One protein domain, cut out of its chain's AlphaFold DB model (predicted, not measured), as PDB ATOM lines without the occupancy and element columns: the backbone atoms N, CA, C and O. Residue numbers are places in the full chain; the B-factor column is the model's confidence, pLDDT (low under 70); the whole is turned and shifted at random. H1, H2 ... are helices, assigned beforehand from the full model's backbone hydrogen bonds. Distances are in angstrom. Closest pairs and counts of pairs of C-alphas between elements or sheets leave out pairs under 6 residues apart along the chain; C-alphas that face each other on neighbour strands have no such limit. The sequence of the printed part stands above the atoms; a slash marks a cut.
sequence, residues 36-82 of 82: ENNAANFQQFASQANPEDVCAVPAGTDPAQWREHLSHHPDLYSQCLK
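What this domain is: This is residues 36 to 82 of the 82 residues of an uncharacterized protein of Candidatus Diapherotrites archaeon (UniProt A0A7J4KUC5). An arm made of H1 and the residues before it leads into a long loop, residues 49 to 62, and then into H2 with the very short H3 close by its end; residues 36 to 44 stick out free. The 47 printed residues hold three named helices, H1, H2 and H3 in chain order, and no named strand: all helix, with 24 residues in helices. The whole is compact, with a radius of gyration of the C-alphas of 10.3 A and spans of 29 by 20 by 19 A.

How they stand to each other: H1, residues 39 to 48, is apart from H2, residues 63 to 72, and from H3, residues 74 to 77. H2 and H3 are close but not clearly touching; their closest C-alphas, of Leu 70 and Tyr 77, are 5.8 A apart. Every O i to N i+4 pair is within hydrogen-bond range in H2 and 5 of 6 in H1; H3 is too short for one.

Where its parts are: H1 spans 14.3 A from C-alpha 39 at (-21.831, 37.594, 172.396). H2 spans 14.7 A, and H3 4.9 A to C-alpha 77 at (-8.008, 34.513, 158.434).

The domain as a whole: The C-alphas farthest apart, of Ala 40 and Lys 82, are 29.1 A apart. The printed part has no cut. The link from H1 to H2 is long. The pLDDT is under 70 at residues 36 to 37, 41 and 45 to 49.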
ATOM      1  N   GLU A  36     -19.367  28.710 175.437       66.81
ATOM      2  CA  GLU A  36     -20.712  28.992 174.970       66.81
ATOM      3  C   GLU A  36     -20.624  29.983 173.813       66.81
ATOM      4  O   GLU A  36     -19.954  31.011 173.908       66.81
ATOM      5  N   ASN A  37     -21.299  29.675 172.708       68.00
ATOM      6  CA  ASN A  37     -21.406  30.588 171.579       68.00
ATOM      7  C   ASN A  37     -22.370  31.727 171.945       68.00
ATOM      8  O   ASN A  37     -23.567  31.672 171.663       68.00
ATOM      9  N   ASN A  38     -21.851  32.719 172.665       77.00
ATOM     10  CA  ASN A  38     -22.574  33.905 173.093       77.00
ATOM     11  C   ASN A  38     -21.754  35.172 172.795       77.00
ATOM     12  O   ASN A  38     -20.537  35.128 172.596       77.00
ATOM     13  N   ALA A  39     -22.438  36.317 172.766       72.12
ATOM     14  CA  ALA A  39     -21.831  37.594 172.396       72.12
ATOM     15  C   ALA A  39     -20.712  38.043 173.354       72.12
ATOM     16  O   ALA A  39     -19.774  38.702 172.914       72.12
ATOM     17  N   ALA A  40     -20.783  37.670 174.637       72.31
ATOM     18  CA  ALA A  40     -19.774  38.035 175.631       72.31
ATOM     19  C   ALA A  40     -18.446  37.306 175.375       72.31
ATOM     20  O   ALA A  40     -17.391  37.939 175.345       72.31
ATOM     21  N   ASN A  41     -18.507  36.001 175.093       69.19
ATOM     22  CA  ASN A  41     -17.340  35.215 174.701       69.19
ATOM     23  C   ASN A  41     -16.761  35.731 173.378       69.19
ATOM     24  O   ASN A  41     -15.553  35.927 173.275       69.19
ATOM     25  N   PHE A  42     -17.609  36.047 172.392       70.31
ATOM     26  CA  PHE A  42     -17.152  36.653 171.139       70.31
ATOM     27  C   PHE A  42     -16.421  37.987 171.364       70.31
ATOM     28  O   PHE A  42     -15.330  38.180 170.833       70.31
ATOM     29  N   GLN A  43     -16.971  38.891 172.181       70.69
ATOM     30  CA  GLN A  43     -16.330  40.173 172.499       70.69
ATOM     31  C   GLN A  43     -14.988  40.002 173.212       70.69
ATOM     32  O   GLN A  43     -14.047  40.744 172.927       70.69
ATOM     33  N   GLN A  44     -14.875  39.027 174.113       70.94
ATOM     34  CA  GLN A  44     -13.616  38.741 174.792       70.94
ATOM     35  C   GLN A  44     -12.519  38.344 173.796       70.94
ATOM     36  O   GLN A  44     -11.410  38.855 173.893       70.94
ATOM     37  N   PHE A  45     -12.824  37.503 172.807       68.94
ATOM     38  CA  PHE A  45     -11.841  37.114 171.790       68.94
ATOM     39  C   PHE A  45     -11.584  38.226 170.764       68.94
ATOM     40  O   PHE A  45     -10.433  38.523 170.453       68.94
ATOM     41  N   ALA A  46     -12.631  38.907 170.292       68.44
ATOM     42  CA  ALA A  46     -12.499  40.007 169.338       68.44
ATOM     43  C   ALA A  46     -11.716  41.204 169.909       68.44
ATOM     44  O   ALA A  46     -10.975  41.850 169.176       68.44
ATOM     45  N   SER A  47     -11.845  41.490 171.210       68.81
ATOM     46  CA  SER A  47     -11.074  42.554 171.879       68.81
ATOM     47  C   SER A  47      -9.598  42.209 172.086       68.81
ATOM     48  O   SER A  47      -8.786  43.108 172.291       68.81
ATOM     49  N   GLN A  48      -9.248  40.923 172.030       67.81
ATOM     50  CA  GLN A  48      -7.871  40.448 172.129       67.81
ATOM     51  C   GLN A  48      -7.167  40.406 170.768       67.81
ATOM     52  O   GLN A  48      -5.939  40.440 170.721       67.81
ATOM     53  N   ALA A  49      -7.912  40.359 169.663       68.88
ATOM     54  CA  ALA A  49      -7.333  40.381 168.327       68.88
ATOM     55  C   ALA A  49      -6.552  41.687 168.096       68.88
ATOM     56  O   ALA A  49      -7.072  42.783 168.314       68.88
ATOM     57  N   ASN A  50      -5.304  41.573 167.633       76.00
ATOM     58  CA  ASN A  50      -4.517  42.736 167.248       76.00
ATOM     59  C   ASN A  50      -5.015  43.243 165.880       76.00
ATOM     60  O   ASN A  50      -4.896  42.518 164.891       76.00
ATOM     61  N   PRO A  51      -5.567  44.468 165.784       74.69
ATOM     62  CA  PRO A  51      -6.069  44.991 164.516       74.69
ATOM     63  C   PRO A  51      -4.956  45.244 163.486       74.69
ATOM     64  O   PRO A  51      -5.246  45.310 162.294       74.69
ATOM     65  N   GLU A  52      -3.701  45.380 163.922       83.62
ATOM     66  CA  GLU A  52      -2.547  45.610 163.042       83.62
ATOM     67  C   GLU A  52      -1.925  44.305 162.524       83.62
ATOM     68  O   GLU A  52      -1.345  44.283 161.440       83.62
ATOM     69  N   ASP A  53      -2.080  43.210 163.272       87.25
ATOM     70  CA  ASP A  53      -1.645  41.869 162.884       87.25
ATOM     71  C   ASP A  53      -2.673  40.833 163.343       87.25
ATOM     72  O   ASP A  53      -2.603  40.277 164.439       87.25
ATOM     73  N   VAL A  54      -3.634  40.562 162.465       85.38
ATOM     74  CA  VAL A  54      -4.739  39.631 162.725       85.38
ATOM     75  C   VAL A  54      -4.289  38.178 162.902       85.38
ATOM     76  O   VAL A  54      -5.083  37.347 163.342       85.38
ATOM     77  N   CYS A  55      -3.040  37.853 162.558       89.62
ATOM     78  CA  CYS A  55      -2.480  36.517 162.724       89.62
ATOM     79  C   CYS A  55      -1.719  36.363 164.048       89.62
ATOM     80  O   CYS A  55      -1.514  35.231 164.498       89.62
ATOM     81  N   ALA A  56      -1.324  37.469 164.686       91.38
ATOM     82  CA  ALA A  56      -0.619  37.443 165.959       91.38
ATOM     83  C   ALA A  56      -1.471  36.784 167.049       91.38
ATOM     84  O   ALA A  56      -2.646  37.102 167.224       91.38
ATOM     85  N   VAL A  57      -0.852  35.880 167.812       90.25
ATOM     86  CA  VAL A  57      -1.476  35.285 168.997       90.25
ATOM     87  C   VAL A  57      -1.638  36.383 170.053       90.25
ATOM     88  O   VAL A  57      -0.631  36.989 170.438       90.25
ATOM     89  N   PRO A  58      -2.859  36.651 170.548       85.19
ATOM     90  CA  PRO A  58      -3.055  37.641 171.593       85.19
ATOM     91  C   PRO A  58      -2.335  37.294 172.897       85.19
ATOM     92  O   PRO A  58      -2.098  36.129 173.228       85.19
ATOM     93  N   ALA A  59      -2.001  38.322 173.675       82.38
ATOM     94  CA  ALA A  59      -1.325  38.139 174.952       82.38
ATOM     95  C   ALA A  59      -2.197  37.335 175.933       82.38
ATOM     96  O   ALA A  59      -3.327  37.714 176.233       82.38
ATOM     97  N   GLY A  60      -1.643  36.243 176.470       81.31
ATOM     98  CA  GLY A  60      -2.345  35.357 177.407       81.31
ATOM     99  C   GLY A  60      -3.209  34.277 176.745       81.31
ATOM    100  O   GLY A  60      -3.814  33.484 177.464       81.31
ATOM    101  N   THR A  61      -3.240  34.209 175.413       83.00
ATOM    102  CA  THR A  61      -3.945  33.163 174.659       83.00
ATOM    103  C   THR A  61      -2.993  32.028 174.293       83.00
ATOM    104  O   THR A  61      -1.850  32.257 173.895       83.00
ATOM    105  N   ASP A  62      -3.465  30.787 174.404       87.31
ATOM    106  CA  ASP A  62      -2.715  29.627 173.932       87.31
ATOM    107  C   ASP A  62      -2.638  29.610 172.386       87.31
ATOM    108  O   ASP A  62      -3.673  29.727 171.719       87.31
ATOM    109  N   PRO A  63      -1.448  29.425 171.782       91.06
ATOM    110  CA  PRO A  63      -1.303  29.411 170.327       91.06
ATOM    111  C   PRO A  63      -2.115  28.323 169.611       91.06
ATOM    112  O   PRO A  63      -2.549  28.538 168.477       91.06
ATOM    113  N   ALA A  64      -2.321  27.151 170.227       89.44
ATOM    114  CA  ALA A  64      -3.094  26.083 169.594       89.44
ATOM    115  C   ALA A  64      -4.588  26.427 169.569       89.44
ATOM    116  O   ALA A  64      -5.221  26.268 168.524       89.44
ATOM    117  N   GLN A  65      -5.109  26.985 170.665       85.81
ATOM    118  CA  GLN A  65      -6.474  27.516 170.724       85.81
ATOM    119  C   GLN A  65      -6.687  28.686 169.758       85.81
ATOM    120  O   GLN A  65      -7.730  28.768 169.111       85.81
ATOM    121  N   TRP A  66      -5.695  29.571 169.606       89.19
ATOM    122  CA  TRP A  66      -5.779  30.660 168.630       89.19
ATOM    123  C   TRP A  66      -5.850  30.129 167.197       89.19
ATOM    124  O   TRP A  66      -6.719  30.529 166.429       89.19
ATOM    125  N   ARG A  67      -5.008  29.153 166.844       90.00
ATOM    126  CA  ARG A  67      -5.043  28.523 165.516       90.00
ATOM    127  C   ARG A  67      -6.368  27.811 165.229       90.00
ATOM    128  O   ARG A  67      -6.852  27.873 164.101       90.00
ATOM    129  N   GLU A  68      -6.962  27.164 166.229       88.62
ATOM    130  CA  GLU A  68      -8.306  26.584 166.118       88.62
ATOM    131  C   GLU A  68      -9.361  27.673 165.868       88.62
ATOM    132  O   GLU A  68     -10.128  27.563 164.910       88.62
ATOM    133  N   HIS A  69      -9.339  28.769 166.635       86.50
ATOM    134  CA  HIS A  69     -10.234  29.913 166.433       86.50
ATOM    135  C   HIS A  69     -10.139  30.484 165.011       86.50
ATOM    136  O   HIS A  69     -11.162  30.651 164.343       86.50
ATOM    137  N   LEU A  70      -8.918  30.720 164.517       88.31
ATOM    138  CA  LEU A  70      -8.690  31.226 163.162       88.31
ATOM    139  C   LEU A  70      -9.285  30.288 162.096       88.31
ATOM    140  O   LEU A  70      -9.828  30.753 161.095       88.31
ATOM    141  N   SER A  71      -9.241  28.968 162.321       88.69
ATOM    142  CA  SER A  71      -9.781  27.964 161.390       88.69
ATOM    143  C   SER A  71     -11.307  27.974 161.256       88.69
ATOM    144  O   SER A  71     -11.825  27.491 160.250       88.69
ATOM    145  N   HIS A  72     -12.031  28.560 162.217       87.81
ATOM    146  CA  HIS A  72     -13.490  28.705 162.149       87.81
ATOM    147  C   HIS A  72     -13.939  29.872 161.252       87.81
ATOM    148  O   HIS A  72     -15.089  29.884 160.812       87.81
ATOM    149  N   HIS A  73     -13.041  30.817 160.950       83.75
ATOM    150  CA  HIS A  73     -13.313  31.992 160.113       83.75
ATOM    151  C   HIS A  73     -12.289  32.114 158.967       83.75
ATOM    152  O   HIS A  73     -11.512  33.076 158.903       83.75
ATOM    153  N   PRO A  74     -12.236  31.127 158.051       84.81
ATOM    154  CA  PRO A  74     -11.258  31.106 156.964       84.81
ATOM    155  C   PRO A  74     -11.441  32.265 155.974       84.81
ATOM    156  O   PRO A  74     -10.491  32.642 155.298       84.81
ATOM    157  N   ASP A  75     -12.630  32.859 155.900       88.38
ATOM    158  CA  ASP A  75     -12.918  34.069 155.129       88.38
ATOM    159  C   ASP A  75     -12.140  35.295 155.633       88.38
ATOM    160  O   ASP A  75     -11.713  36.122 154.827       88.38
ATOM    161  N   LEU A  76     -11.903  35.382 156.944       81.06
ATOM    162  CA  LEU A  76     -11.184  36.488 157.584       81.06
ATOM    163  C   LEU A  76      -9.688  36.195 157.763       81.06
ATOM    164  O   LEU A  76      -8.860  37.106 157.692       81.06
ATOM    165  N   TYR A  77      -9.341  34.924 157.986       89.25
ATOM    166  CA  TYR A  77      -8.008  34.513 158.434       89.25
ATOM    167  C   TYR A  77      -7.294  33.538 157.491       89.25
ATOM    168  O   TYR A  77      -6.319  32.901 157.891       89.25
ATOM    169  N   SER A  78      -7.720  33.422 156.228       89.19
ATOM    170  CA  SER A  78      -7.063  32.553 155.229       89.19
ATOM    171  C   SER A  78      -5.551  32.783 155.103       89.19
ATOM    172  O   SER A  78      -4.799  31.862 154.784       89.19
ATOM    173  N   GLN A  79      -5.082  34.006 155.352       89.81
ATOM    174  CA  GLN A  79      -3.668  34.374 155.349       89.81
ATOM    175  C   GLN A  79      -2.894  33.881 156.581       89.81
ATOM    176  O   GLN A  79      -1.679  33.748 156.493       89.81
ATOM    177  N   CYS A  80      -3.579  33.587 157.688       89.81
ATOM    178  CA  CYS A  80      -2.974  33.196 158.963       89.81
ATOM    179  C   CYS A  80      -2.799  31.679 159.125       89.81
ATOM    180  O   CYS A  80      -2.124  31.235 160.049       89.81
ATOM    181  N   LEU A  81      -3.422  30.878 158.255       84.75
ATOM    182  CA  LEU A  81      -3.451  29.409 158.330       84.75
ATOM    183  C   LEU A  81      -2.602  28.731 157.241       84.75
ATOM    184  O   LEU A  81      -2.841  27.568 156.913       84.75
ATOM    185  N   LYS A  82      -1.663  29.473 156.649       73.81
ATOM    186  CA  LYS A  82      -0.763  28.993 155.593       73.81
ATOM    187  C   LYS A  82       0.498  28.350 156.151       73.81
ATOM    188  O   LYS A  82       0.979  28.816 157.205       73.81
TER     189      LYS A  82